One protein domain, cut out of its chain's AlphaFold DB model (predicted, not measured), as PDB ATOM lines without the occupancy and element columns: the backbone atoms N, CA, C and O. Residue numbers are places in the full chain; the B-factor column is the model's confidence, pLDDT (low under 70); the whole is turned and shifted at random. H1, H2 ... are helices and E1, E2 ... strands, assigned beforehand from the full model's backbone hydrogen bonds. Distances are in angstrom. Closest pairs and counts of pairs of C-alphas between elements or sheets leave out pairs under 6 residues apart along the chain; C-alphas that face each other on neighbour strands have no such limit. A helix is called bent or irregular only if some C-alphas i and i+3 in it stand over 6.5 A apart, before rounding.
ATOM      1  N   PHE A   4      27.357  -7.543  77.465       93.81
ATOM      2  CA  PHE A   4      28.727  -8.013  77.310       93.81
ATOM      3  C   PHE A   4      28.726  -9.536  77.222       93.81
ATOM      4  O   PHE A   4      28.247 -10.200  78.138       93.81
ATOM      5  N   ASP A   5      29.275 -10.072  76.136       94.44
ATOM      6  CA  ASP A   5      29.409 -11.511  75.920       94.44
ATOM      7  C   ASP A   5      30.868 -11.944  76.047       94.44
ATOM      8  O   ASP A   5      31.772 -11.304  75.507       94.44
ATOM      9  N   THR A   6      31.095 -13.027  76.781       96.25
ATOM     10  CA  THR A   6      32.407 -13.647  76.973       96.25
ATOM     11  C   THR A   6      32.254 -15.169  77.044       96.25
ATOM     12  O   THR A   6      31.160 -15.695  76.848       96.25
ATOM     13  N   ALA A   7      33.341 -15.908  77.239       95.81
ATOM     14  CA  ALA A   7      33.322 -17.351  77.457       95.81
ATOM     15  C   ALA A   7      34.597 -17.796  78.186       95.81
ATOM     16  O   ALA A   7      35.642 -17.170  77.971       95.81
ATOM     17  N   PRO A   8      34.577 -18.933  78.904       94.12
ATOM     18  CA  PRO A   8      35.789 -19.539  79.453       94.12
ATOM     19  C   PRO A   8      36.830 -19.836  78.372       94.12
ATOM     20  O   PRO A   8      38.018 -19.622  78.576       94.12
ATOM     21  N   LEU A   9      36.394 -20.259  77.182       91.69
ATOM     22  CA  LEU A   9      37.283 -20.509  76.045       91.69
ATOM     23  C   LEU A   9      38.122 -19.279  75.653       91.69
ATOM     24  O   LEU A   9      39.264 -19.428  75.218       91.69
ATOM     25  N   TYR A  10      37.564 -18.069  75.749       90.25
ATOM     26  CA  TYR A  10      38.162 -16.877  75.151       90.25
ATOM     27  C   TYR A  10      39.426 -16.469  75.905       90.25
ATOM     28  O   TYR A  10      39.367 -15.986  77.038       90.25
ATOM     29  N   LEU A  11      40.571 -16.667  75.242       87.44
ATOM     30  CA  LEU A  11      41.907 -16.474  75.812       87.44
ATOM     31  C   LEU A  11      42.088 -17.259  77.125       87.44
ATOM     32  O   LEU A  11      42.594 -16.722  78.107       87.44
ATOM     33  N   ALA A  12      41.605 -18.506  77.166       89.19
ATOM     34  CA  ALA A  12      41.662 -19.383  78.342       89.19
ATOM     35  C   ALA A  12      41.181 -18.706  79.650       89.19
ATOM     36  O   ALA A  12      41.834 -18.747  80.697       89.19
ATOM     37  N   GLY A  13      40.031 -18.034  79.574       91.50
ATOM     38  CA  GLY A  13      39.363 -17.371  80.693       91.50
ATOM     39  C   GLY A  13      39.851 -15.947  80.961       91.50
ATOM     40  O   GLY A  13      39.278 -15.249  81.794       91.50
ATOM     41  N   GLU A  14      40.876 -15.468  80.256       92.69
ATOM     42  CA  GLU A  14      41.375 -14.102  80.429       92.69
ATOM     43  C   GLU A  14      40.360 -13.045  79.975       92.69
ATOM     44  O   GLU A  14      40.284 -11.965  80.561       92.69
ATOM     45  N   SER A  15      39.519 -13.369  78.987       94.62
ATOM     46  CA  SER A  15      38.397 -12.509  78.596       94.62
ATOM     47  C   SER A  15      37.459 -12.231  79.776       94.62
ATOM     48  O   SER A  15      37.095 -11.082  80.022       94.62
ATOM     49  N   GLU A  16      37.124 -13.262  80.557       97.56
ATOM     50  CA  GLU A  16      36.283 -13.124  81.751       97.56
ATOM     51  C   GLU A  16      36.965 -12.296  82.837       97.56
ATOM     52  O   GLU A  16      36.340 -11.384  83.369       97.56
ATOM     53  N   ARG A  17      38.258 -12.525  83.106       97.56
ATOM     54  CA  ARG A  17      39.006 -11.744  84.110       97.56
ATOM     55  C   ARG A  17      39.054 -10.259  83.775       97.56
ATOM     56  O   ARG A  17      38.798  -9.409  84.628       97.56
ATOM     57  N   ARG A  18      39.350  -9.929  82.516       97.69
ATOM     58  CA  ARG A  18      39.411  -8.536  82.050       97.69
ATOM     59  C   ARG A  18      38.045  -7.874  82.074       97.69
ATOM     60  O   ARG A  18      37.937  -6.723  82.498       97.69
ATOM     61  N   LEU A  19      37.014  -8.595  81.634       96.94
ATOM     62  CA  LEU A  19      35.648  -8.095  81.673       96.94
ATOM     63  C   LEU A  19      35.194  -7.866  83.119       96.94
ATOM     64  O   LEU A  19      34.671  -6.796  83.413       96.94
ATOM     65  N   GLY A  20      35.463  -8.803  84.026       97.56
ATOM     66  CA  GLY A  20      35.174  -8.677  85.454       97.56
ATOM     67  C   GLY A  20      35.833  -7.454  86.090       97.56
ATOM     68  O   GLY A  20      35.158  -6.621  86.694       97.56
ATOM     69  N   ALA A  21      37.137  -7.264  85.860       97.75
ATOM     70  CA  ALA A  21      37.879  -6.102  86.356       97.75
ATOM     71  C   ALA A  21      37.327  -4.757  85.843       97.75
ATOM     72  O   ALA A  21      37.394  -3.740  86.542       97.75
ATOM     73  N   PHE A  22      36.788  -4.738  84.620       96.69
ATOM     74  CA  PHE A  22      36.096  -3.578  84.067       96.69
ATOM     75  C   PHE A  22      34.715  -3.380  84.714       96.69
ATOM     76  O   PHE A  22      34.421  -2.291  85.210       96.69
ATOM     77  N   LEU A  23      33.889  -4.427  84.751       95.50
ATOM     78  CA  LEU A  23      32.510  -4.376  85.243       95.50
ATOM     79  C   LEU A  23      32.415  -4.099  86.746       95.50
ATOM     80  O   LEU A  23      31.480  -3.420  87.162       95.50
ATOM     81  N   GLY A  24      33.404  -4.512  87.544       94.38
ATOM     82  CA  GLY A  24      33.463  -4.234  88.984       94.38
ATOM     83  C   GLY A  24      33.502  -2.741  89.347       94.38
ATOM     84  O   GLY A  24      33.323  -2.380  90.506       94.38
ATOM     85  N   ARG A  25      33.705  -1.851  88.365       95.12
ATOM     86  CA  ARG A  25      33.648  -0.385  88.528       95.12
ATOM     87  C   ARG A  25      32.255   0.201  88.273       95.12
ATOM     88  O   ARG A  25      32.073   1.413  88.378       95.12
ATOM     89  N   HIS A  26      31.286  -0.632  87.907       95.12
ATOM     90  CA  HIS A  26      29.936  -0.238  87.523       95.12
ATOM     91  C   HIS A  26      28.896  -0.905  88.429       95.12
ATOM     92  O   HIS A  26      29.147  -1.942  89.038       95.12
ATOM     93  N   LYS A  27      27.699  -0.315  88.530       94.75
ATOM     94  CA  LYS A  27      26.615  -0.930  89.304       94.75
ATOM     95  C   LYS A  27      26.141  -2.192  88.588       94.75
ATOM     96  O   LYS A  27      25.896  -2.157  87.384       94.75
ATOM     97  N   ARG A  28      25.929  -3.279  89.335       93.56
ATOM     98  CA  ARG A  28      25.517  -4.582  88.780       93.56
ATOM     99  C   ARG A  28      24.251  -4.517  87.918       93.56
ATOM    100  O   ARG A  28      24.128  -5.280  86.965       93.56
ATOM    101  N   SER A  29      23.334  -3.605  88.246       92.19
ATOM    102  CA  SER A  29      22.069  -3.378  87.536       92.19
ATOM    103  C   SER A  29      22.213  -2.636  86.204       92.19
ATOM    104  O   SER A  29      21.241  -2.535  85.463       92.19
ATOM    105  N   ASP A  30      23.385  -2.074  85.897       92.38
ATOM    106  CA  ASP A  30      23.578  -1.275  84.682       92.38
ATOM    107  C   ASP A  30      23.925  -2.110  83.447       92.38
ATOM    108  O   ASP A  30      23.868  -1.582  82.328       92.38
ATOM    109  N   TYR A  31      24.266  -3.387  83.639       89.88
ATOM    110  CA  TYR A  31      24.753  -4.268  82.588       89.88
ATOM    111  C   TYR A  31      24.195  -5.690  82.674       89.88
ATOM    112  O   TYR A  31      23.775  -6.175  83.724       89.88
ATOM    113  N   VAL A  32      24.259  -6.357  81.528       92.12
ATOM    114  CA  VAL A  32      23.952  -7.767  81.321       92.12
ATOM    115  C   VAL A  32      25.235  -8.451  80.875       92.12
ATOM    116  O   VAL A  32      25.882  -7.984  79.932       92.12
ATOM    117  N   VAL A  33      25.594  -9.550  81.529       95.88
ATOM    118  CA  VAL A  33      26.739 -10.380  81.150       95.88
ATOM    119  C   VAL A  33      26.283 -11.767  80.718       95.88
ATOM    120  O   VAL A  33      25.491 -12.412  81.411       95.88
ATOM    121  N   SER A  34      26.808 -12.233  79.588       97.19
ATOM    122  CA  SER A  34      26.733 -13.634  79.203       97.19
ATOM    123  C   SER A  34      28.086 -14.317  79.272       97.19
ATOM    124  O   SER A  34      29.112 -13.752  78.889       97.19
ATOM    125  N   SER A  35      28.064 -15.561  79.739       98.12
ATOM    126  CA  SER A  35      29.184 -16.487  79.606       98.12
ATOM    127  C   SER A  35      28.682 -17.853  79.141       98.12
ATOM    128  O   SER A  35      27.506 -18.012  78.799       98.12
ATOM    129  N   LYS A  36      29.578 -18.833  79.035       98.25
ATOM    130  CA  LYS A  36      29.305 -20.090  78.341       98.25
ATOM    131  C   LYS A  36      29.826 -21.301  79.107       98.25
ATOM    132  O   LYS A  36      30.790 -21.195  79.854       98.25
ATOM    133  N   VAL A  37      29.216 -22.457  78.873       98.38
ATOM    134  CA  VAL A  37      29.628 -23.765  79.416       98.38
ATOM    135  C   VAL A  37      29.802 -24.786  78.291       98.38
ATOM    136  O   VAL A  37      29.537 -24.480  77.128       98.38
ATOM    137  N   GLY A  38      30.272 -25.993  78.606       96.19
ATOM    138  CA  GLY A  38      30.462 -27.060  77.625       96.19
ATOM    139  C   GLY A  38      31.844 -27.037  76.987       96.19
ATOM    140  O   GLY A  38      32.602 -27.986  77.131       96.19
ATOM    141  N   ARG A  39      32.229 -25.943  76.322       93.19
ATOM    142  CA  ARG A  39      33.556 -25.850  75.693       93.19
ATOM    143  C   ARG A  39      34.632 -25.380  76.672       93.19
ATOM    144  O   ARG A  39      34.565 -24.260  77.182       93.19
ATOM    145  N   LEU A  40      35.646 -26.219  76.885       89.44
ATOM    146  CA  LEU A  40      36.702 -25.989  77.869       89.44
ATOM    147  C   LEU A  40      37.820 -25.074  77.333       89.44
ATOM    148  O   LEU A  40      38.142 -25.115  76.139       89.44
ATOM    149  N   PRO A  41      38.436 -24.245  78.196       84.00
ATOM    150  CA  PRO A  41      39.627 -23.484  77.839       84.00
ATOM    151  C   PRO A  41      40.830 -24.404  77.607       84.00
ATOM    152  O   PRO A  41      41.088 -25.318  78.388       84.00
ATOM    153  N   ASN A  42      41.630 -24.106  76.582       75.69
ATOM    154  CA  ASN A  42      42.932 -24.745  76.413       75.69
ATOM    155  C   ASN A  42      43.951 -24.101  77.370       75.69
ATOM    156  O   ASN A  42      44.531 -23.060  77.065       75.69
ATOM    157  N   ILE A  43      44.146 -24.708  78.541       70.75
ATOM    158  CA  ILE A  43      45.072 -24.198  79.564       70.75
ATOM    159  C   ILE A  43      46.545 -24.471  79.242       70.75
ATOM    160  O   ILE A  43      47.413 -23.764  79.748       70.75
ATOM    161  N   THR A  44      46.844 -25.475  78.411       68.62
ATOM    162  CA  THR A  44      48.228 -25.827  78.062       68.62
ATOM    163  C   THR A  44      48.779 -24.923  76.967       68.62
ATOM    164  O   THR A  44      49.977 -24.650  76.956       68.62
ATOM    165  N   ASN A  45      47.916 -24.404  76.089       66.25
ATOM    166  CA  ASN A  45      48.291 -23.401  75.099       66.25
ATOM    167  C   ASN A  45      47.186 -22.341  74.895       66.25
ATOM    168  O   ASN A  45      46.412 -22.416  73.937       66.25
ATOM    169  N   PRO A  46      47.118 -21.318  75.771       65.56
ATOM    170  CA  PRO A  46      46.068 -20.290  75.749       65.56
ATOM    171  C   PRO A  46      45.981 -19.465  74.460       65.56
ATOM    172  O   PRO A  46      44.934 -18.886  74.169       65.56
ATOM    173  N   ASN A  47      47.083 -19.384  73.707       64.31
ATOM    174  CA  ASN A  47      47.192 -18.589  72.482       64.31
ATOM    175  C   ASN A  47      46.907 -19.404  71.211       64.31
ATOM    176  O   ASN A  47      46.885 -18.845  70.114       64.31
ATOM    177  N   GLU A  48      46.704 -20.717  71.331       62.69
ATOM    178  CA  GLU A  48      46.480 -21.588  70.183       62.69
ATOM    179  C   GLU A  48      45.026 -21.538  69.723       62.69
ATOM    180  O   GLU A  48      44.146 -22.258  70.206       62.69
ATOM    181  N   PHE A  49      44.781 -20.696  68.724       53.06
ATOM    182  CA  PHE A  49      43.559 -20.767  67.940       53.06
ATOM    183  C   PHE A  49      43.530 -22.087  67.162       53.06
ATOM    184  O   PHE A  49      44.319 -22.295  66.248       53.06
ATOM    185  N   GLY A  50      42.595 -22.972  67.521       52.59
ATOM    186  CA  GLY A  50      42.426 -24.269  66.859       52.59
ATOM    187  C   GLY A  50      43.107 -25.455  67.546       52.59
ATOM    188  O   GLY A  50      43.101 -26.536  66.965       52.59
ATOM    189  N   GLY A  51      43.628 -25.281  68.769       55.81
ATOM    190  CA  GLY A  51      44.117 -26.390  69.596       55.81
ATOM    191  C   GLY A  51      43.030 -27.433  69.913       55.81
ATOM    192  O   GLY A  51      41.862 -27.269  69.538       55.81
ATOM    193  N   LEU A  52      43.412 -28.512  70.612       62.88
ATOM    194  CA  LEU A  52      42.518 -29.630  70.949       62.88
ATOM    195  C   LEU A  52      41.173 -29.127  71.489       62.88
ATOM    196  O   LEU A  52      41.099 -28.458  72.521       62.88
ATOM    197  N   ARG A  53      40.100 -29.449  70.763       78.56
ATOM    198  CA  ARG A  53      38.739 -29.079  71.138       78.56
ATOM    199  C   ARG A  53      38.297 -30.001  72.264       78.56
ATOM    200  O   ARG A  53      38.010 -31.167  72.022       78.56
ATOM    201  N   GLN A  54      38.286 -29.476  73.480       87.38
ATOM    202  CA  GLN A  54      37.817 -30.198  74.650       87.38
ATOM    203  C   GLN A  54      36.435 -29.697  75.044       87.38
ATOM    204  O   GLN A  54      36.178 -28.487  75.082       87.38
ATOM    205  N   PHE A  55      35.560 -30.650  75.325       93.88
ATOM    206  CA  PHE A  55      34.189 -30.406  75.718       93.88
ATOM    207  C   PHE A  55      33.856 -31.238  76.947       93.88
ATOM    208  O   PHE A  55      34.294 -32.379  77.060       93.88
ATOM    209  N   ASP A  56      33.074 -30.653  77.837       96.38
ATOM    210  CA  ASP A  56      32.494 -31.315  78.990       96.38
ATOM    211  C   ASP A  56      31.111 -30.708  79.245       96.38
ATOM    212  O   ASP A  56      30.976 -29.620  79.814       96.38
ATOM    213  N   TYR A  57      30.086 -31.403  78.752       98.19
ATOM    214  CA  TYR A  57      28.682 -31.061  78.972       98.19
ATOM    215  C   TYR A  57      28.085 -31.849  80.144       98.19
ATOM    216  O   TYR A  57      26.876 -31.802  80.354       98.19
ATOM    217  N   SER A  58      28.901 -32.577  80.913       98.69
ATOM    218  CA  SER A  58      28.408 -33.311  82.076       98.69
ATOM    219  C   SER A  58      27.861 -32.359  83.139       98.69
ATOM    220  O   SER A  58      28.189 -31.163  83.189       98.69
ATOM    221  N   ALA A  59      27.056 -32.895  84.052       98.69
ATOM    222  CA  ALA A  59      26.544 -32.124  85.181       98.69
ATOM    223  C   ALA A  59      27.684 -31.539  86.046       98.69
ATOM    224  O   ALA A  59      27.628 -30.383  86.478       98.69
ATOM    225  N   GLY A  60      28.744 -32.329  86.265       98.50
ATOM    226  CA  GLY A  60      29.928 -31.925  87.028       98.50
ATOM    227  C   GLY A  60      30.727 -30.823  86.332       98.50
ATOM    228  O   GLY A  60      31.013 -29.793  86.948       98.50
ATOM    229  N   GLY A  61      31.016 -30.998  85.039       98.00
ATOM    230  CA  GLY A  61      31.710 -30.001  84.221       98.00
ATOM    231  C   GLY A  61      30.949 -28.682  84.133       98.00
ATOM    232  O   GLY A  61      31.534 -27.604  84.255       98.00
ATOM    233  N   THR A  62      29.623 -28.755  84.017       98.69
ATOM    234  CA  THR A  62      28.746 -27.578  83.996       98.69
ATOM    235  C   THR A  62      28.845 -26.780  85.295       98.69
ATOM    236  O   THR A  62      29.085 -25.573  85.246       98.69
ATOM    237  N   ARG A  63      28.718 -27.438  86.457       98.62
ATOM    238  CA  ARG A  63      28.817 -26.769  87.764       98.62
ATOM    239  C   ARG A  63      30.192 -26.133  87.964       98.62
ATOM    240  O   ARG A  63      30.269 -24.940  88.253       98.62
ATOM    241  N   ALA A  64      31.258 -26.895  87.717       98.25
ATOM    242  CA  ALA A  64      32.629 -26.408  87.844       98.25
ATOM    243  C   ALA A  64      32.906 -25.210  86.917       98.25
ATOM    244  O   ALA A  64      33.563 -24.245  87.308       98.25
ATOM    245  N   SER A  65      32.372 -25.237  85.692       98.06
ATOM    246  CA  SER A  65      32.528 -24.139  84.740       98.06
ATOM    247  C   SER A  65      31.817 -22.863  85.199       98.06
ATOM    248  O   SER A  65      32.400 -21.779  85.102       98.06
ATOM    249  N   ILE A  66      30.597 -22.962  85.744       98.62
ATOM    250  CA  ILE A  66      29.872 -21.802  86.289       98.62
ATOM    251  C   ILE A  66      30.609 -21.200  87.483       98.62
ATOM    252  O   ILE A  66      30.855 -19.994  87.481       98.62
ATOM    253  N   GLU A  67      31.007 -22.020  88.457       98.44
ATOM    254  CA  GLU A  67      31.754 -21.570  89.640       98.44
ATOM    255  C   GLU A  67      33.031 -20.827  89.234       98.44
ATOM    256  O   GLU A  67      33.259 -19.685  89.639       98.44
ATOM    257  N   ALA A  68      33.816 -21.420  88.335       98.00
ATOM    258  CA  ALA A  68      35.056 -20.815  87.870       98.00
ATOM    259  C   ALA A  68      34.819 -19.541  87.032       98.00
ATOM    260  O   ALA A  68      35.659 -18.641  87.016       98.00
ATOM    261  N   SER A  69      33.694 -19.446  86.317       98.44
ATOM    262  CA  SER A  69      33.325 -18.240  85.558       98.44
ATOM    263  C   SER A  69      32.921 -17.096  86.486       98.44
ATOM    264  O   SER A  69      33.361 -15.966  86.278       98.44
ATOM    265  N   LEU A  70      32.139 -17.377  87.534       98.50
ATOM    266  CA  LEU A  70      31.782 -16.404  88.573       98.50
ATOM    267  C   LEU A  70      33.030 -15.868  89.282       98.50
ATOM    268  O   LEU A  70      33.171 -14.654  89.430       98.50
ATOM    269  N   GLU A  71      33.974 -16.753  89.624       98.38
ATOM    270  CA  GLU A  71      35.261 -16.370  90.209       98.38
ATOM    271  C   GLU A  71      36.060 -15.457  89.269       98.38
ATOM    272  O   GLU A  71      36.476 -14.368  89.667       98.38
ATOM    273  N   ARG A  72      36.239 -15.851  87.998       97.94
ATOM    274  CA  ARG A  72      36.987 -15.040  87.020       97.94
ATOM    275  C   ARG A  72      36.332 -13.688  86.764       97.94
ATOM    276  O   ARG A  72      37.043 -12.696  86.633       97.94
ATOM    277  N   LEU A  73      35.005 -13.641  86.683       98.25
ATOM    278  CA  LEU A  73      34.255 -12.400  86.492       98.25
ATOM    279  C   LEU A  73      34.209 -11.538  87.763       98.25
ATOM    280  O   LEU A  73      33.947 -10.341  87.661       98.25
ATOM    281  N   GLY A  74      34.444 -12.117  88.944       97.94
ATOM    282  CA  GLY A  74      34.229 -11.445  90.224       97.94
ATOM    283  C   GLY A  74      32.762 -11.060  90.436       97.94
ATOM    284  O   GLY A  74      32.481  -9.975  90.945       97.94
ATOM    285  N   LEU A  75      31.831 -11.906  89.983       96.81
ATOM    286  CA  LEU A  75      30.387 -11.674  90.057       96.81
ATOM    287  C   LEU A  75      29.700 -12.759  90.885       96.81
ATOM    288  O   LEU A  75      30.156 -13.893  90.952       96.81
ATOM    289  N   ASP A  76      28.567 -12.398  91.471       95.31
ATOM    290  CA  ASP A  76      27.665 -13.287  92.212       95.31
ATOM    291  C   ASP A  76      26.646 -14.001  91.310       95.31
ATOM    292  O   ASP A  76      26.117 -15.047  91.674       95.31
ATOM    293  N   ARG A  77      26.375 -13.440  90.123       96.88
ATOM    294  CA  ARG A  77      25.431 -13.992  89.143       96.88
ATOM    295  C   ARG A  77      25.795 -13.683  87.693       96.88
ATOM    296  O   ARG A  77      26.254 -12.579  87.377       96.88
ATOM    297  N   ILE A  78      25.459 -14.608  86.792       98.31
ATOM    298  CA  ILE A  78      25.573 -14.449  85.328       98.31
ATOM    299  C   ILE A  78      24.169 -14.261  84.736       98.31
ATOM    300  O   ILE A  78      23.265 -15.042  85.009       98.31
ATOM    301  N   ASP A  79      23.936 -13.233  83.918       97.00
ATOM    302  CA  ASP A  79      22.579 -12.957  83.418       97.00
ATOM    303  C   ASP A  79      22.121 -13.971  82.364       97.00
ATOM    304  O   ASP A  79      20.942 -14.323  82.311       97.00
ATOM    305  N   PHE A  80      23.048 -14.460  81.542       97.19
ATOM    306  CA  PHE A  80      22.759 -15.397  80.461       97.19
ATOM    307  C   PHE A  80      23.878 -16.428  80.302       97.19
ATOM    308  O   PHE A  80      25.031 -16.070  80.080       97.19
ATOM    309  N   VAL A  81      23.547 -17.713  80.402       98.62
ATOM    310  CA  VAL A  81      24.496 -18.801  80.148       98.62
ATOM    311  C   VAL A  81      24.163 -19.497  78.841       98.62
ATOM    312  O   VAL A  81      23.019 -19.883  78.603       98.62
ATOM    313  N   VAL A  82      25.188 -19.684  78.015       98.38
ATOM    314  CA  VAL A  82      25.098 -20.366  76.723       98.38
ATOM    315  C   VAL A  82      25.787 -21.730  76.791       98.38
ATOM    316  O   VAL A  82      26.966 -21.810  77.133       98.38
ATOM    317  N   ILE A  83      25.103 -22.804  76.403       98.31
ATOM    318  CA  ILE A  83      25.747 -24.085  76.088       98.31
ATOM    319  C   ILE A  83      26.523 -23.896  74.775       98.31
ATOM    320  O   ILE A  83      25.937 -23.658  73.713       98.31
ATOM    321  N   HIS A  84      27.853 -23.875  74.870       96.38
ATOM    322  CA  HIS A  84      28.737 -23.397  73.808       96.38
ATOM    323  C   HIS A  84      28.964 -24.454  72.725       96.38
ATOM    324  O   HIS A  84      29.286 -25.586  73.064       96.38
ATOM    325  N   ASP A  85      28.906 -24.063  71.448       92.94
ATOM    326  CA  ASP A  85      29.307 -24.886  70.296       92.94
ATOM    327  C   ASP A  85      28.635 -26.268  70.234       92.94
ATOM    328  O   ASP A  85      29.265 -27.275  69.892       92.94
ATOM    329  N   LEU A  86      27.338 -26.320  70.536       94.50
ATOM    330  CA  LEU A  86      26.526 -27.522  70.390       94.50
ATOM    331  C   LEU A  86      26.138 -27.695  68.917       94.50
ATOM    332  O   LEU A  86      25.014 -27.422  68.520       94.50
ATOM    333  N   ASP A  87      27.100 -28.088  68.084       92.31
ATOM    334  CA  ASP A  87      26.948 -28.107  66.629       92.31
ATOM    335  C   ASP A  87      27.406 -29.436  66.011       92.31
ATOM    336  O   ASP A  87      28.464 -29.970  66.360       92.31
ATOM    337  N   ARG A  88      26.637 -29.956  65.044       93.00
ATOM    338  CA  ARG A  88      26.940 -31.213  64.335       93.00
ATOM    339  C   ARG A  88      28.314 -31.189  63.677       93.00
ATOM    340  O   ARG A  88      29.054 -32.164  63.772       93.00
ATOM    341  N   LYS A  89      28.702 -30.071  63.056       89.75
ATOM    342  CA  LYS A  89      30.019 -29.922  62.415       89.75
ATOM    343  C   LYS A  89      31.156 -29.975  63.437       89.75
ATOM    344  O   LYS A  89      32.282 -30.324  63.083       89.75
ATOM    345  N   MET A  90      30.879 -29.606  64.685       89.50
ATOM    346  CA  MET A  90      31.884 -29.535  65.739       89.50
ATOM    347  C   MET A  90      32.134 -30.881  66.416       89.50
ATOM    348  O   MET A  90      33.288 -31.168  66.734       89.50
ATOM    349  N   HIS A  91      31.085 -31.696  66.567       92.44
ATOM    350  CA  HIS A  91      31.126 -32.985  67.274       92.44
ATOM    351  C   HIS A  91      31.151 -34.210  66.349       92.44
ATOM    352  O   HIS A  91      31.524 -35.298  66.778       92.44
ATOM    353  N   GLY A  92      30.809 -34.054  65.067       93.50
ATOM    354  CA  GLY A  92      30.869 -35.137  64.086       93.50
ATOM    355  C   GLY A  92      29.959 -36.310  64.456       93.50
ATOM    356  O   GLY A  92      28.779 -36.117  64.738       93.50
ATOM    357  N   ILE A  93      30.511 -37.528  64.440       94.56
ATOM    358  CA  ILE A  93      29.771 -38.767  64.739       94.56
ATOM    359  C   ILE A  93      29.278 -38.838  66.193       94.56
ATOM    360  O   ILE A  93      28.256 -39.458  66.457       94.56
ATOM    361  N   GLU A  94      29.944 -38.140  67.113       95.44
ATOM    362  CA  GLU A  94      29.587 -38.124  68.537       95.44
ATOM    363  C   GLU A  94      28.459 -37.133  68.854       95.44
ATOM    364  O   GLU A  94      28.033 -37.028  70.004       95.44
ATOM    365  N   PHE A  95      27.969 -36.380  67.859       96.88
ATOM    366  CA  PHE A  95      27.016 -35.297  68.093       96.88
ATOM    367  C   PHE A  95      25.769 -35.750  68.851       96.88
ATOM    368  O   PHE A  95      25.362 -35.051  69.768       96.88
ATOM    369  N   ASP A  96      25.168 -36.889  68.502       97.56
ATOM    370  CA  ASP A  96      23.916 -37.305  69.143       97.56
ATOM    371  C   ASP A  96      24.133 -37.638  70.635       97.56
ATOM    372  O   ASP A  96      23.312 -37.265  71.472       97.56
ATOM    373  N   ALA A  97      25.274 -38.245  70.991       97.62
ATOM    374  CA  ALA A  97      25.644 -38.511  72.384       97.62
ATOM    375  C   ALA A  97      25.970 -37.218  73.151       97.62
ATOM    376  O   ALA A  97      25.516 -37.025  74.278       97.62
ATOM    377  N   VAL A  98      26.710 -36.302  72.522       97.19
ATOM    378  CA  VAL A  98      27.033 -34.982  73.083       97.19
ATOM    379  C   VAL A  98      25.775 -34.137  73.288       97.19
ATOM    380  O   VAL A  98      25.633 -33.467  74.309       97.19
ATOM    381  N   TYR A  99      24.850 -34.169  72.330       98.44
ATOM    382  CA  TYR A  99      23.576 -33.471  72.408       98.44
ATOM    383  C   TYR A  99      22.718 -34.015  73.547       98.44
ATOM    384  O   TYR A  99      22.217 -33.224  74.345       98.44
ATOM    385  N   ALA A 100      22.607 -35.344  73.662       98.31
ATOM    386  CA  ALA A 100      21.914 -35.980  74.776       98.31
ATOM    387  C   ALA A 100      22.524 -35.547  76.116       98.31
ATOM    388  O   ALA A 100      21.809 -35.033  76.963       98.31
ATOM    389  N   GLN A 101      23.850 -35.599  76.276       98.38
ATOM    390  CA  GLN A 101      24.504 -35.124  77.498       98.38
ATOM    391  C   GLN A 101      24.228 -33.633  77.785       98.38
ATOM    392  O   GLN A 101      23.956 -33.251  78.924       98.38
ATOM    393  N   ALA A 102      24.254 -32.768  76.768       98.50
ATOM    394  CA  ALA A 102      23.947 -31.351  76.947       98.50
ATOM    395  C   ALA A 102      22.494 -31.106  77.401       98.50
ATOM    396  O   ALA A 102      22.252 -30.218  78.222       98.50
ATOM    397  N   MET A 103      21.529 -31.873  76.893       98.44
ATOM    398  CA  MET A 103      20.116 -31.728  77.264       98.44
ATOM    399  C   MET A 103      19.762 -32.445  78.573       98.44
ATOM    400  O   MET A 103      18.981 -31.911  79.357       98.44
ATOM    401  N   ASP A 104      20.358 -33.604  78.836       98.50
ATOM    402  CA  ASP A 104      20.006 -34.477  79.961       98.50
ATOM    403  C   ASP A 104      20.851 -34.204  81.215       98.50
ATOM    404  O   ASP A 104      20.409 -34.486  82.328       98.50
ATOM    405  N   GLU A 105      22.050 -33.626  81.069       98.69
ATOM    406  CA  GLU A 105      22.947 -33.325  82.192       98.69
ATOM    407  C   GLU A 105      23.234 -31.825  82.360       98.69
ATOM    408  O   GLU A 105      23.036 -31.278  83.448       98.69
ATOM    409  N   CYS A 106      23.690 -31.134  81.307       98.75
ATOM    410  CA  CYS A 106      24.053 -29.713  81.403       98.75
ATOM    411  C   CYS A 106      22.826 -28.835  81.681       98.75
ATOM    412  O   CYS A 106      22.819 -28.050  82.635       98.75
ATOM    413  N   PHE A 107      21.775 -28.969  80.866       98.69
ATOM    414  CA  PHE A 107      20.586 -28.129  80.972       98.69
ATOM    415  C   PHE A 107      19.907 -28.208  82.357       98.69
ATOM    416  O   PHE A 107      19.661 -27.140  82.923       98.69
ATOM    417  N   PRO A 108      19.669 -29.387  82.974       98.69
ATOM    418  CA  PRO A 108      19.068 -29.462  84.307       98.69
ATOM    419  C   PRO A 108      19.900 -28.782  85.399       98.69
ATOM    420  O   PRO A 108      19.334 -28.159  86.298       98.69
ATOM    421  N   VAL A 109      21.235 -28.839  85.317       98.81
ATOM    422  CA  VAL A 109      22.112 -28.105  86.246       98.81
ATOM    423  C   VAL A 109      21.937 -26.600  86.076       98.81
ATOM    424  O   VAL A 109      21.774 -25.886  87.066       98.81
ATOM    425  N   LEU A 110      21.934 -26.111  84.834       98.81
ATOM    426  CA  LEU A 110      21.694 -24.696  84.560       98.81
ATOM    427  C   LEU A 110      20.299 -24.266  85.029       98.81
ATOM    428  O   LEU A 110      20.156 -23.182  85.589       98.81
ATOM    429  N   ASP A 111      19.277 -25.101  84.853       98.62
ATOM    430  CA  ASP A 111      17.918 -24.789  85.293       98.62
ATOM    431  C   ASP A 111      17.784 -24.728  86.824       98.62
ATOM    432  O   ASP A 111      17.128 -23.830  87.365       98.62
ATOM    433  N   GLY A 112      18.491 -25.608  87.538       98.69
ATOM    434  CA  GLY A 112      18.644 -25.527  88.992       98.69
ATOM    435  C   GLY A 112      19.290 -24.206  89.422       98.69
ATOM    436  O   GLY A 112      18.700 -23.445  90.187       98.69
ATOM    437  N   LEU A 113      20.438 -23.860  88.834       98.62
ATOM    438  CA  LEU A 113      21.143 -22.599  89.108       98.62
ATOM    439  C   LEU A 113      20.318 -21.359  88.728       98.62
ATOM    440  O   LEU A 113      20.451 -20.298  89.342       98.62
ATOM    441  N   ARG A 114      19.450 -21.479  87.717       98.00
ATOM    442  CA  ARG A 114      18.494 -20.437  87.329       98.00
ATOM    443  C   ARG A 114      17.427 -20.246  88.399       98.00
ATOM    444  O   ARG A 114      17.079 -19.111  88.715       98.00
ATOM    445  N   THR A 115      16.933 -21.343  88.964       97.69
ATOM    446  CA  THR A 115      15.968 -21.335  90.072       97.69
ATOM    447  C   THR A 115      16.581 -20.744  91.345       97.69
ATOM    448  O   THR A 115      15.916 -19.990  92.051       97.69
ATOM    449  N   GLU A 116      17.863 -21.007  91.597       97.81
ATOM    450  CA  GLU A 116      18.633 -20.442  92.717       97.81
ATOM    451  C   GLU A 116      19.019 -18.963  92.517       97.81
ATOM    452  O   GLU A 116      19.453 -18.299  93.456       97.81
ATOM    453  N   GLY A 117      18.862 -18.423  91.304       97.06
ATOM    454  CA  GLY A 117      19.208 -17.039  90.970       97.06
ATOM    455  C   GLY A 117      20.694 -16.796  90.673       97.06
ATOM    456  O   GLY A 117      21.067 -15.658  90.368       97.06
ATOM    457  N   VAL A 118      21.521 -17.848  90.696       98.31
ATOM    458  CA  VAL A 118      22.944 -17.816  90.308       98.31
ATOM    459  C   VAL A 118      23.092 -17.467  88.826       98.31
ATOM    460  O   VAL A 118      24.012 -16.747  88.429       98.31
ATOM    461  N   ILE A 119      22.154 -17.931  87.994       98.38
ATOM    462  CA  ILE A 119      22.070 -17.528  86.591       98.38
ATOM    463  C   ILE A 119      20.689 -16.972  86.242       98.38
ATOM    464  O   ILE A 119      19.685 -17.300  86.867       98.38
ATOM    465  N   GLY A 120      20.616 -16.101  85.238       95.00
ATOM    466  CA  GLY A 120      19.372 -15.421  84.887       95.00
ATOM    467  C   GLY A 120      18.604 -16.026  83.710       95.00
ATOM    468  O   GLY A 120      17.380 -15.909  83.653       95.00
ATOM    469  N   SER A 121      19.285 -16.648  82.753       96.56
ATOM    470  CA  SER A 121      18.680 -17.222  81.547       96.56
ATOM    471  C   SER A 121      19.594 -18.262  80.909       96.56
ATOM    472  O   SER A 121      20.803 -18.247  81.142       96.56
ATOM    473  N   ILE A 122      19.008 -19.158  80.114       98.31
ATOM    474  CA  ILE A 122      19.708 -20.293  79.501       98.31
ATOM    475  C   ILE A 122      19.499 -20.278  77.992       98.31
ATOM    476  O   ILE A 122      18.398 -20.026  77.500       98.31
ATOM    477  N   GLY A 123      20.553 -20.580  77.249       97.25
ATOM    478  CA  GLY A 123      20.496 -20.745  75.808       97.25
ATOM    479  C   GLY A 123      21.546 -21.712  75.307       97.25
ATOM    480  O   GLY A 123      22.367 -22.215  76.069       97.25
ATOM    481  N   ILE A 124      21.537 -21.939  74.001       97.31
ATOM    482  CA  ILE A 124      22.550 -22.737  73.311       97.31
ATOM    483  C   ILE A 124      23.130 -21.930  72.156       97.31
ATOM    484  O   ILE A 124      22.488 -21.000  71.655       97.31
ATOM    485  N   SER A 125      24.339 -22.282  71.732       94.69
ATOM    486  CA  SER A 125      24.943 -21.737  70.516       94.69
ATOM    487  C   SER A 125      25.261 -22.831  69.514       94.69
ATOM    488  O   SER A 125      25.858 -23.844  69.876       94.69
ATOM    489  N   ALA A 126      24.870 -22.599  68.265       93.75
ATOM    490  CA  ALA A 126      25.178 -23.452  67.127       93.75
ATOM    491  C   ALA A 126      25.182 -22.618  65.838       93.75
ATOM    492  O   ALA A 126      24.549 -21.558  65.762       93.75
ATOM    493  N   ALA A 127      25.909 -23.094  64.831       90.75
ATOM    494  CA  ALA A 127      25.810 -22.617  63.462       90.75
ATOM    495  C   ALA A 127      24.701 -23.368  62.686       90.75
ATOM    496  O   ALA A 127      24.034 -22.776  61.839       90.75
ATOM    497  N   ASP A 128      24.462 -24.648  62.981       92.69
ATOM    498  CA  ASP A 128      23.367 -25.430  62.397       92.69
ATOM    499  C   ASP A 128      22.018 -25.042  63.025       92.69
ATOM    500  O   ASP A 128      21.707 -25.327  64.184       92.69
ATOM    501  N   THR A 129      21.181 -24.395  62.228       92.81
ATOM    502  CA  THR A 129      19.851 -23.900  62.600       92.81
ATOM    503  C   THR A 129      18.872 -25.011  62.947       92.81
ATOM    504  O   THR A 129      17.976 -24.802  63.768       92.81
ATOM    505  N   ARG A 130      19.061 -26.215  62.399       94.62
ATOM    506  CA  ARG A 130      18.258 -27.391  62.749       94.62
ATOM    507  C   ARG A 130      18.570 -27.841  64.166       94.62
ATOM    508  O   ARG A 130      17.656 -28.240  64.877       94.62
ATOM    509  N   VAL A 131      19.826 -27.713  64.603       95.94
ATOM    510  CA  VAL A 131      20.209 -27.970  65.999       95.94
ATOM    511  C   VAL A 131      19.614 -26.910  66.921       95.94
ATOM    512  O   VAL A 131      19.045 -27.258  67.952       95.94
ATOM    513  N   CYS A 132      19.652 -25.631  66.531       95.44
ATOM    514  CA  CYS A 132      18.965 -24.568  67.272       95.44
ATOM    515  C   CYS A 132      17.464 -24.840  67.432       95.44
ATOM    516  O   CYS A 132      16.922 -24.683  68.525       95.44
ATOM    517  N   LEU A 133      16.797 -25.263  66.359       96.00
ATOM    518  CA  LEU A 133      15.373 -25.573  66.375       96.00
ATOM    519  C   LEU A 133      15.061 -26.807  67.227       96.00
ATOM    520  O   LEU A 133      14.092 -26.789  67.982       96.00
ATOM    521  N   GLN A 134      15.876 -27.857  67.111       97.56
ATOM    522  CA  GLN A 134      15.761 -29.067  67.919       97.56
ATOM    523  C   GLN A 134      15.885 -28.725  69.412       97.56
ATOM    524  O   GLN A 134      14.965 -28.989  70.177       97.56
ATOM    525  N   ALA A 135      16.937 -28.003  69.804       97.44
ATOM    526  CA  ALA A 135      17.159 -27.611  71.197       97.44
ATOM    527  C   ALA A 135      16.035 -26.725  71.755       97.44
ATOM    528  O   ALA A 135      15.624 -26.885  72.902       97.44
ATOM    529  N   ALA A 136      15.494 -25.813  70.941       95.69
ATOM    530  CA  ALA A 136      14.369 -24.968  71.340       95.69
ATOM    531  C   ALA A 136      13.046 -25.738  71.508       95.69
ATOM    532  O   ALA A 136      12.143 -25.242  72.181       95.69
ATOM    533  N   ARG A 137      12.917 -26.918  70.883       97.31
ATOM    534  CA  ARG A 137      11.776 -27.832  71.049       97.31
ATOM    535  C   ARG A 137      11.951 -28.750  72.253       97.31
ATOM    536  O   ARG A 137      10.967 -29.008  72.942       97.31
ATOM    537  N   ASP A 138      13.177 -29.199  72.499       97.69
ATOM    538  CA  ASP A 138      13.488 -30.191  73.530       97.69
ATOM    539  C   ASP A 138      13.574 -29.571  74.935       97.69
ATOM    540  O   ASP A 138      13.222 -30.222  75.918       97.69
ATOM    541  N   ALA A 139      13.989 -28.302  75.046       96.19
ATOM    542  CA  ALA A 139      14.177 -27.625  76.326       96.19
ATOM    543  C   ALA A 139      13.583 -26.200  76.349       96.19
ATOM    544  O   ALA A 139      13.568 -25.502  75.329       96.19
ATOM    545  N   PRO A 140      13.127 -25.700  77.517       95.06
ATOM    546  CA  PRO A 140      12.581 -24.351  77.659       95.06
ATOM    547  C   PRO A 140      13.690 -23.281  77.712       95.06
ATOM    548  O   PRO A 140      13.891 -22.609  78.730       95.06
ATOM    549  N   LEU A 141      14.397 -23.118  76.591       95.31
ATOM    550  CA  LEU A 141      15.461 -22.134  76.398       95.31
ATOM    551  C   LEU A 141      14.907 -20.701  76.333       95.31
ATOM    552  O   LEU A 141      13.835 -20.437  75.786       95.31
ATOM    553  N   ASP A 142      15.667 -19.751  76.875       93.69
ATOM    554  CA  ASP A 142      15.335 -18.323  76.863       93.69
ATOM    555  C   ASP A 142      15.834 -17.629  75.583       93.69
ATOM    556  O   ASP A 142      15.219 -16.663  75.105       93.69
ATOM    557  N   ALA A 143      16.954 -18.112  75.033       91.56
ATOM    558  CA  ALA A 143      17.572 -17.567  73.834       91.56
ATOM    559  C   ALA A 143      18.388 -18.603  73.036       91.56
ATOM    560  O   ALA A 143      18.912 -19.564  73.593       91.56
ATOM    561  N   LEU A 144      18.556 -18.356  71.737       93.19
ATOM    562  CA  LEU A 144      19.449 -19.092  70.841       93.19
ATOM    563  C   LEU A 144      20.518 -18.143  70.306       93.19
ATOM    564  O   LEU A 144      20.193 -17.064  69.810       93.19
ATOM    565  N   MET A 145      21.785 -18.536  70.389       92.25
ATOM    566  CA  MET A 145      22.902 -17.779  69.834       92.25
ATOM    567  C   MET A 145      23.372 -18.412  68.527       92.25
ATOM    568  O   MET A 145      24.090 -19.406  68.521       92.25
ATOM    569  N   MET A 146      22.965 -17.817  67.411       88.06
ATOM    570  CA  MET A 146      23.295 -18.297  66.073       88.06
ATOM    571  C   MET A 146      24.615 -17.683  65.620       88.06
ATOM    572  O   MET A 146      24.704 -16.463  65.465       88.06
ATOM    573  N   ALA A 147      25.635 -18.509  65.410       80.56
ATOM    574  CA  ALA A 147      26.956 -18.060  64.982       80.56
ATOM    575  C   ALA A 147      27.116 -18.223  63.465       80.56
ATOM    576  O   ALA A 147      27.293 -19.332  62.974       80.56
ATOM    577  N   GLY A 148      27.055 -17.117  62.717       74.19
ATOM    578  CA  GLY A 148      27.200 -17.122  61.251       74.19
ATOM    579  C   GLY A 148      25.987 -17.653  60.472       74.19
ATOM    580  O   GLY A 148      25.975 -17.636  59.244       74.19
ATOM    581  N   SER A 149      24.924 -18.075  61.161       80.19
ATOM    582  CA  SER A 149      23.761 -18.724  60.531       80.19
ATOM    583  C   SER A 149      22.672 -17.774  60.054       80.19
ATOM    584  O   SER A 149      21.782 -18.197  59.332       80.19
ATOM    585  N   TYR A 150      22.714 -16.501  60.452       83.31
ATOM    586  CA  TYR A 150      21.822 -15.472  59.919       83.31
ATOM    587  C   TYR A 150      22.633 -14.248  59.532       83.31
ATOM    588  O   TYR A 150      23.052 -13.450  60.373       83.31
ATOM    589  N   THR A 151      22.892 -14.140  58.239       81.81
ATOM    590  CA  THR A 151      23.703 -13.082  57.642       81.81
ATOM    591  C   THR A 151      23.095 -12.708  56.297       81.81
ATOM    592  O   THR A 151      22.163 -13.360  55.836       81.81
ATOM    593  N   LEU A 152      23.648 -11.706  55.617       78.62
ATOM    594  CA  LEU A 152      23.230 -11.388  54.250       78.62
ATOM    595  C   LEU A 152      23.397 -12.568  53.264       78.62
ATOM    596  O   LEU A 152      22.738 -12.616  52.229       78.62
ATOM    597  N   LEU A 153      24.290 -13.513  53.568       80.50
ATOM    598  CA  LEU A 153      24.547 -14.690  52.731       80.50
ATOM    599  C   LEU A 153      23.808 -15.933  53.219       80.50
ATOM    600  O   LEU A 153      23.812 -16.946  52.538       80.50
ATOM    601  N   ASN A 154      23.194 -15.880  54.400       81.25
ATOM    602  CA  ASN A 154      22.506 -17.028  54.965       81.25
ATOM    603  C   ASN A 154      21.165 -16.606  55.557       81.25
ATOM    604  O   ASN A 154      21.089 -15.982  56.617       81.25
ATOM    605  N   HIS A 155      20.106 -16.965  54.840       85.06
ATOM    606  CA  HIS A 155      18.720 -16.668  55.183       85.06
ATOM    607  C   HIS A 155      17.931 -17.909  55.612       85.06
ATOM    608  O   HIS A 155      16.737 -17.788  55.887       85.06
ATOM    609  N   GLU A 156      18.572 -19.078  55.689       87.12
ATOM    610  CA  GLU A 156      17.934 -20.346  56.054       87.12
ATOM    611  C   GLU A 156      17.063 -20.253  57.332       87.12
ATOM    612  O   GLU A 156      15.902 -20.686  57.268       87.12
ATOM    613  N   PRO A 157      17.491 -19.558  58.416       86.75
ATOM    614  CA  PRO A 157      16.687 -19.433  59.632       86.75
ATOM    615  C   PRO A 157      15.304 -18.797  59.442       86.75
ATOM    616  O   PRO A 157      14.434 -18.981  60.295       86.75
ATOM    617  N   LEU A 158      15.079 -18.018  58.372       86.69
ATOM    618  CA  LEU A 158      13.807 -17.321  58.129       86.69
ATOM    619  C   LEU A 158      12.642 -18.276  57.858       86.69
ATOM    620  O   LEU A 158      11.492 -17.868  58.017       86.69
ATOM    621  N   THR A 159      12.925 -19.510  57.441       88.38
ATOM    622  CA  THR A 159      11.896 -20.456  56.994       88.38
ATOM    623  C   THR A 159      11.136 -21.076  58.163       88.38
ATOM    624  O   THR A 159       9.910 -21.129  58.135       88.38
ATOM    625  N   GLU A 160      11.848 -21.530  59.197       91.31
ATOM    626  CA  GLU A 160      11.247 -22.299  60.299       91.31
ATOM    627  C   GLU A 160      11.731 -21.830  61.675       91.31
ATOM    628  O   GLU A 160      10.914 -21.530  62.548       91.31
ATOM    629  N   LEU A 161      13.050 -21.704  61.866       90.25
ATOM    630  CA  LEU A 161      13.645 -21.396  63.167       90.25
ATOM    631  C   LEU A 161      13.187 -20.048  63.732       90.25
ATOM    632  O   LEU A 161      12.730 -19.971  64.873       90.25
ATOM    633  N   LEU A 162      13.311 -18.976  62.950       88.94
ATOM    634  CA  LEU A 162      12.948 -17.638  63.400       88.94
ATOM    635  C   LEU A 162      11.431 -17.519  63.656       88.94
ATOM    636  O   LEU A 162      11.071 -17.046  64.740       88.94
ATOM    637  N   PRO A 163      10.529 -17.983  62.760       89.31
ATOM    638  CA  PRO A 163       9.096 -18.069  63.060       89.31
ATOM    639  C   PRO A 163       8.783 -18.821  64.359       89.31
ATOM    640  O   PRO A 163       8.023 -18.315  65.185       89.31
ATOM    641  N   TYR A 164       9.420 -19.976  64.588       90.62
ATOM    642  CA  TYR A 164       9.257 -20.745  65.823       90.62
ATOM    643  C   TYR A 164       9.692 -19.947  67.060       90.62
ATOM    644  O   TYR A 164       8.972 -19.890  68.059       90.62
ATOM    645  N   CYS A 165      10.848 -19.278  66.992       87.75
ATOM    646  CA  CYS A 165      11.351 -18.447  68.087       87.75
ATOM    647  C   CYS A 165      10.383 -17.308  68.425       87.75
ATOM    648  O   CYS A 165      10.121 -17.051  69.603       87.75
ATOM    649  N   LEU A 166       9.812 -16.661  67.405       85.88
ATOM    650  CA  LEU A 166       8.817 -15.607  67.583       85.88
ATOM    651  C   LEU A 166       7.555 -16.137  68.275       85.88
ATOM    652  O   LEU A 166       7.098 -15.533  69.244       85.88
ATOM    653  N   GLU A 167       7.032 -17.276  67.817       89.00
ATOM    654  CA  GLU A 167       5.836 -17.911  68.380       89.00
ATOM    655  C   GLU A 167       6.041 -18.322  69.847       89.00
ATOM    656  O   GLU A 167       5.191 -18.064  70.700       89.00
ATOM    657  N   LYS A 168       7.182 -18.942  70.173       88.75
ATOM    658  CA  LYS A 168       7.469 -19.445  71.530       88.75
ATOM    659  C   LYS A 168       8.050 -18.391  72.475       88.75
ATOM    660  O   LYS A 168       8.165 -18.632  73.685       88.75
ATOM    661  N   GLY A 169       8.383 -17.212  71.952       86.75
ATOM    662  CA  GLY A 169       9.011 -16.126  72.697       86.75
ATOM    663  C   GLY A 169      10.468 -16.402  73.075       86.75
ATOM    664  O   GLY A 169      10.932 -15.872  74.087       86.75
ATOM    665  N   VAL A 170      11.162 -17.227  72.285       88.94
ATOM    666  CA  VAL A 170      12.598 -17.507  72.411       88.94
ATOM    667  C   VAL A 170      13.368 -16.367  71.752       88.94
ATOM    668  O   VAL A 170      13.065 -15.950  70.635       88.94
ATOM    669  N   SER A 171      14.344 -15.809  72.462       88.94
ATOM    670  CA  SER A 171      15.162 -14.715  71.930       88.94
ATOM    671  C   SER A 171      16.217 -15.245  70.967       88.94
ATOM    672  O   SER A 171      16.639 -16.391  71.068       88.94
ATOM    673  N   VAL A 172      16.700 -14.400  70.064       86.94
ATOM    674  CA  VAL A 172      17.753 -14.782  69.121       86.94
ATOM    675  C   VAL A 172      18.903 -13.789  69.212       86.94
ATOM    676  O   VAL A 172      18.688 -12.578  69.144       86.94
ATOM    677  N   VAL A 173      20.113 -14.320  69.364       86.00
ATOM    678  CA  VAL A 173      21.380 -13.591  69.366       86.00
ATOM    679  C   VAL A 173      22.128 -13.908  68.083       86.00
ATOM    680  O   VAL A 173      22.431 -15.068  67.818       86.00
ATOM    681  N   ILE A 174      22.448 -12.882  67.294       86.12
ATOM    682  CA  ILE A 174      23.241 -13.049  66.072       86.12
ATOM    683  C   ILE A 174      24.712 -12.843  66.409       86.12
ATOM    684  O   ILE A 174      25.171 -11.713  66.584       86.12
ATOM    685  N   ALA A 175      25.444 -13.945  66.507       83.81
ATOM    686  CA  ALA A 175      26.891 -13.950  66.607       83.81
ATOM    687  C   ALA A 175      27.510 -14.032  65.202       83.81
ATOM    688  O   ALA A 175      26.960 -14.639  64.284       83.81
ATOM    689  N   SER A 176      28.669 -13.398  65.022       82.50
ATOM    690  CA  SER A 176      29.378 -13.339  63.734       82.50
ATOM    691  C   SER A 176      28.527 -12.845  62.544       82.50
ATOM    692  O   SER A 176      28.582 -13.449  61.473       82.50
ATOM    693  N   PRO A 177      27.798 -11.708  62.656       79.62
ATOM    694  CA  PRO A 177      26.940 -11.202  61.574       79.62
ATOM    695  C   PRO A 177      27.713 -10.846  60.294       79.62
ATOM    696  O   PRO A 177      27.122 -10.726  59.226       79.62
ATOM    697  N   PHE A 178      29.037 -10.679  60.391       78.19
ATOM    698  CA  PHE A 178      29.909 -10.383  59.254       78.19
ATOM    699  C   PHE A 178      30.514 -11.623  58.575       78.19
ATOM    700  O   PHE A 178      31.392 -11.487  57.724       78.19
ATOM    701  N   ASN A 179      30.089 -12.818  58.988       78.25
ATOM    702  CA  ASN A 179      30.543 -14.128  58.533       78.25
ATOM    703  C   ASN A 179      32.052 -14.247  58.273       78.25
ATOM    704  O   ASN A 179      32.499 -14.415  57.145       78.25
ATOM    705  N   SER A 180      32.853 -14.135  59.336       77.94
ATOM    706  CA  SER A 180      34.328 -14.180  59.280       77.94
ATOM    707  C   SER A 180      34.994 -13.054  58.469       77.94
ATOM    708  O   SER A 180      36.191 -13.104  58.210       77.94
ATOM    709  N   GLY A 181      34.255 -11.995  58.135       76.94
ATOM    710  CA  GLY A 181      34.801 -10.762  57.573       76.94
ATOM    711  C   GLY A 181      34.405 -10.505  56.125       76.94
ATOM    712  O   GLY A 181      34.465  -9.350  55.718       76.94
ATOM    713  N   ALA A 248      15.562  -6.718  66.330       32.28
ATOM    714  CA  ALA A 248      16.997  -6.819  66.407       32.28
ATOM    715  C   ALA A 248      17.470  -5.404  66.758       32.28
ATOM    716  O   ALA A 248      17.751  -4.557  65.924       32.28
ATOM    717  N   THR A 249      17.432  -5.091  68.047       31.44
ATOM    718  CA  THR A 249      18.274  -4.055  68.638       31.44
ATOM    719  C   THR A 249      19.327  -4.846  69.396       31.44
ATOM    720  O   THR A 249      19.013  -5.463  70.406       31.44
ATOM    721  N   TRP A 250      20.518  -4.954  68.801       38.25
ATOM    722  CA  TRP A 250      21.773  -5.472  69.369       38.25
ATOM    723  C   TRP A 250      21.680  -6.153  70.763       38.25
ATOM    724  O   TRP A 250      21.617  -5.462  71.778       38.25
ATOM    725  N   PRO A 251      21.796  -7.487  70.866       44.81
ATOM    726  CA  PRO A 251      21.252  -8.528  70.012       44.81
ATOM    727  C   PRO A 251      20.415  -9.477  70.895       44.81
ATOM    728  O   PRO A 251      20.674 -10.666  70.918       44.81
ATOM    729  N   LEU A 252      19.525  -8.978  71.751       42.16
ATOM    730  CA  LEU A 252      18.837  -9.823  72.737       42.16
ATOM    731  C   LEU A 252      17.446  -9.280  73.001       42.16
ATOM    732  O   LEU A 252      17.239  -8.491  73.918       42.16
ATOM    733  N   CYS A 253      16.483  -9.635  72.160       42.22
ATOM    734  CA  CYS A 253      15.145  -9.067  72.268       42.22
ATOM    735  C   CYS A 253      14.063 -10.052  71.814       42.22
ATOM    736  O   CYS A 253      13.332  -9.782  70.866       42.22
ATOM    737  N   GLY A 254      13.934 -11.167  72.534       39.34
ATOM    738  CA  GLY A 254      12.658 -11.869  72.664       39.34
ATOM    739  C   GLY A 254      11.877 -11.349  73.883       39.34
ATOM    740  O   GLY A 254      12.467 -10.769  74.806       39.34
ATOM    741  N   PRO A 255      10.546 -11.530  73.922       42.38
ATOM    742  CA  PRO A 255       9.693 -10.993  74.983       42.38
ATOM    743  C   PRO A 255      10.032 -11.545  76.377       42.38
ATOM    744  O   PRO A 255       9.822 -10.840  77.361       42.38
ATOM    745  N   ARG A 256      10.588 -12.763  76.488       52.44
ATOM    746  CA  ARG A 256      11.049 -13.329  77.772       52.44
ATOM    747  C   ARG A 256      12.305 -12.633  78.298       52.44
ATOM    748  O   ARG A 256      12.349 -12.260  79.468       52.44
ATOM    749  N   PHE A 257      13.283 -12.390  77.427       49.59
ATOM    750  CA  PHE A 257      14.541 -11.745  77.803       49.59
ATOM    751  C   PHE A 257      14.344 -10.264  78.142       49.59
ATOM    752  O   PHE A 257      14.864  -9.789  79.148       49.59
ATOM    753  N   ARG A 258      13.508  -9.544  77.374       53.25
ATOM    754  CA  ARG A 258      13.160  -8.142  77.680       53.25
ATOM    755  C   ARG A 258      12.471  -7.985  79.035       53.25
ATOM    756  O   ARG A 258      12.791  -7.042  79.742       53.25
ATOM    757  N   ARG A 259      11.575  -8.900  79.424       55.59
ATOM    758  CA  ARG A 259      10.946  -8.856  80.759       55.59
ATOM    759  C   ARG A 259      11.940  -9.075  81.899       55.59
ATOM    760  O   ARG A 259      11.688  -8.594  82.994       55.59
ATOM    761  N   ARG A 260      13.030  -9.816  81.665       58.88
ATOM    762  CA  ARG A 260      14.041 -10.109  82.695       58.88
ATOM    763  C   ARG A 260      15.175  -9.085  82.757       58.88
ATOM    764  O   ARG A 260      15.674  -8.832  83.846       58.88
ATOM    765  N   PHE A 261      15.581  -8.511  81.622       51.94
ATOM    766  CA  PHE A 261      16.802  -7.691  81.525       51.94
ATOM    767  C   PHE A 261      16.640  -6.384  80.738       51.94
ATOM    768  O   PHE A 261      17.615  -5.659  80.536       51.94
ATOM    769  N   GLY A 262      15.442  -6.087  80.234       42.22
ATOM    770  CA  GLY A 262      15.173  -4.821  79.564       42.22
ATOM    771  C   GLY A 262      15.158  -3.654  80.558       42.22
ATOM    772  O   GLY A 262      14.815  -3.853  81.724       42.22
TER     773      GLY A 262
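This is residues 4 to 181 and 248 to 262 of the 264 residues of the protein "D-threo-aldose 1-dehydrogenase" of Arthrobacter sp. Hiyo8 (UniProt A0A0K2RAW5). Picture a sheet of five parallel strands, E1 to E5, curled like part of a barrel and open on one side, with the helices H2, H3, H4 and H5 wrapped round its outside in chain order. H1 sits beside the edge strand E1, next to one end of H2, and the small helix H6 lies where E1, E4 and E5 begin. The printed part has 193 residues, with six named helices and five named strands in the order H1 E1 H2 E2 H3 E3 H4 E4 H5 E5 H6. The sheet runs E1 E2 E3 E4 E5, and the class is mixed, helices and strands. The whole is compact and rounded, with a radius of gyration of the C-alphas of 15.8 A and spans of 42 by 38 by 36 A.

Start at Phe 4 and find C-alpha 14 at (41.375, -14.102, 80.429), where H1 begins; it runs to residue 23, 14.0 A. E1, residues 32 to 39, is the longest strand by residues, 21.2 A, and ends with C-alpha 39 at (33.556, -25.850, 75.693). Then come H2, residues 59 to 73, 21.2 A, and E2, residues 80 to 83, 10.2 A. H3, residues 88 to 115, is the longest helix, 29.7 A from first to last C-alpha; it has a kink of 102 degrees near residue 95 and is irregular, with C-alphas 90 and 93 at 9.5 A. Next read E3, residues 122 to 126, H4, residues 129 to 138, 14.1 A, and E4, residues 143 to 147. H5, residues 161 to 168, leads to E5, residues 171 to 175. After the cut, H6, residues 255 to 261, ends with C-alpha 261 at (16.802, -7.691, 81.525).

Begin with the sheet, which is strongly twisted and has E1 and E5 as its edge strands. Between E1 and E2 look at N 37 and O 82, 2.9 A, and between E2 and E3 at N 83 and O 123, 2.8 A. E3 and E4 have N 145 and O 124 at 2.9 A, and E4 and E5 have N 173 and O 144 at 2.8 A. Four strand-helix-strand units, two parallel neighbour strands with a helix between, follow in turn: E1 H2 E2, E2 H3 E3, E3 H4 E4 and E4 H5 E5, each with a right-handed crossover. They make two layers, the sheet and H2, H3, H4 and H5 on one face of it. H2 is over E1 at a height over the sheet of 8.8 A, its closest C-alphas to E1 being those of Thr 62 and Val 37, 6.0 A. H3 runs along the strands over E2, at 16 degrees to it on the local plane. H4 is over E3, with the C-alphas of Cys 132 and Ala 126 closest, 6.3 A. H4 and H5 touch at a shallow tilt of 24 degrees, the same way, closest at the C-alphas of Leu 133 and Leu 161, 5.5 A. H1 touches residues 69 to 73 of H2 alone, closest at the C-alphas of Gly 20 and Leu 73, 4.0 A. H6 only grazes the sheet, and H6 and H1 are apart. In H1, H2, H4, H5 and H6 every O i to N i+4 pair is within hydrogen-bond range; in H3 15 of 24 are.

The two C-alphas farthest apart are those of Arg 25 and Ile 93, 45.3 A. Residues 182 to 247 are not printed, and C-alphas 181 and 248 stand 20.3 A apart across this cut. The links E1 to H2, 19 residues, and E4 to H5, 13 residues, are long. Mean pLDDT of the printed part is 87.9; look for values under 70 at residues 44 to 52 and 248 to 262, which include H6.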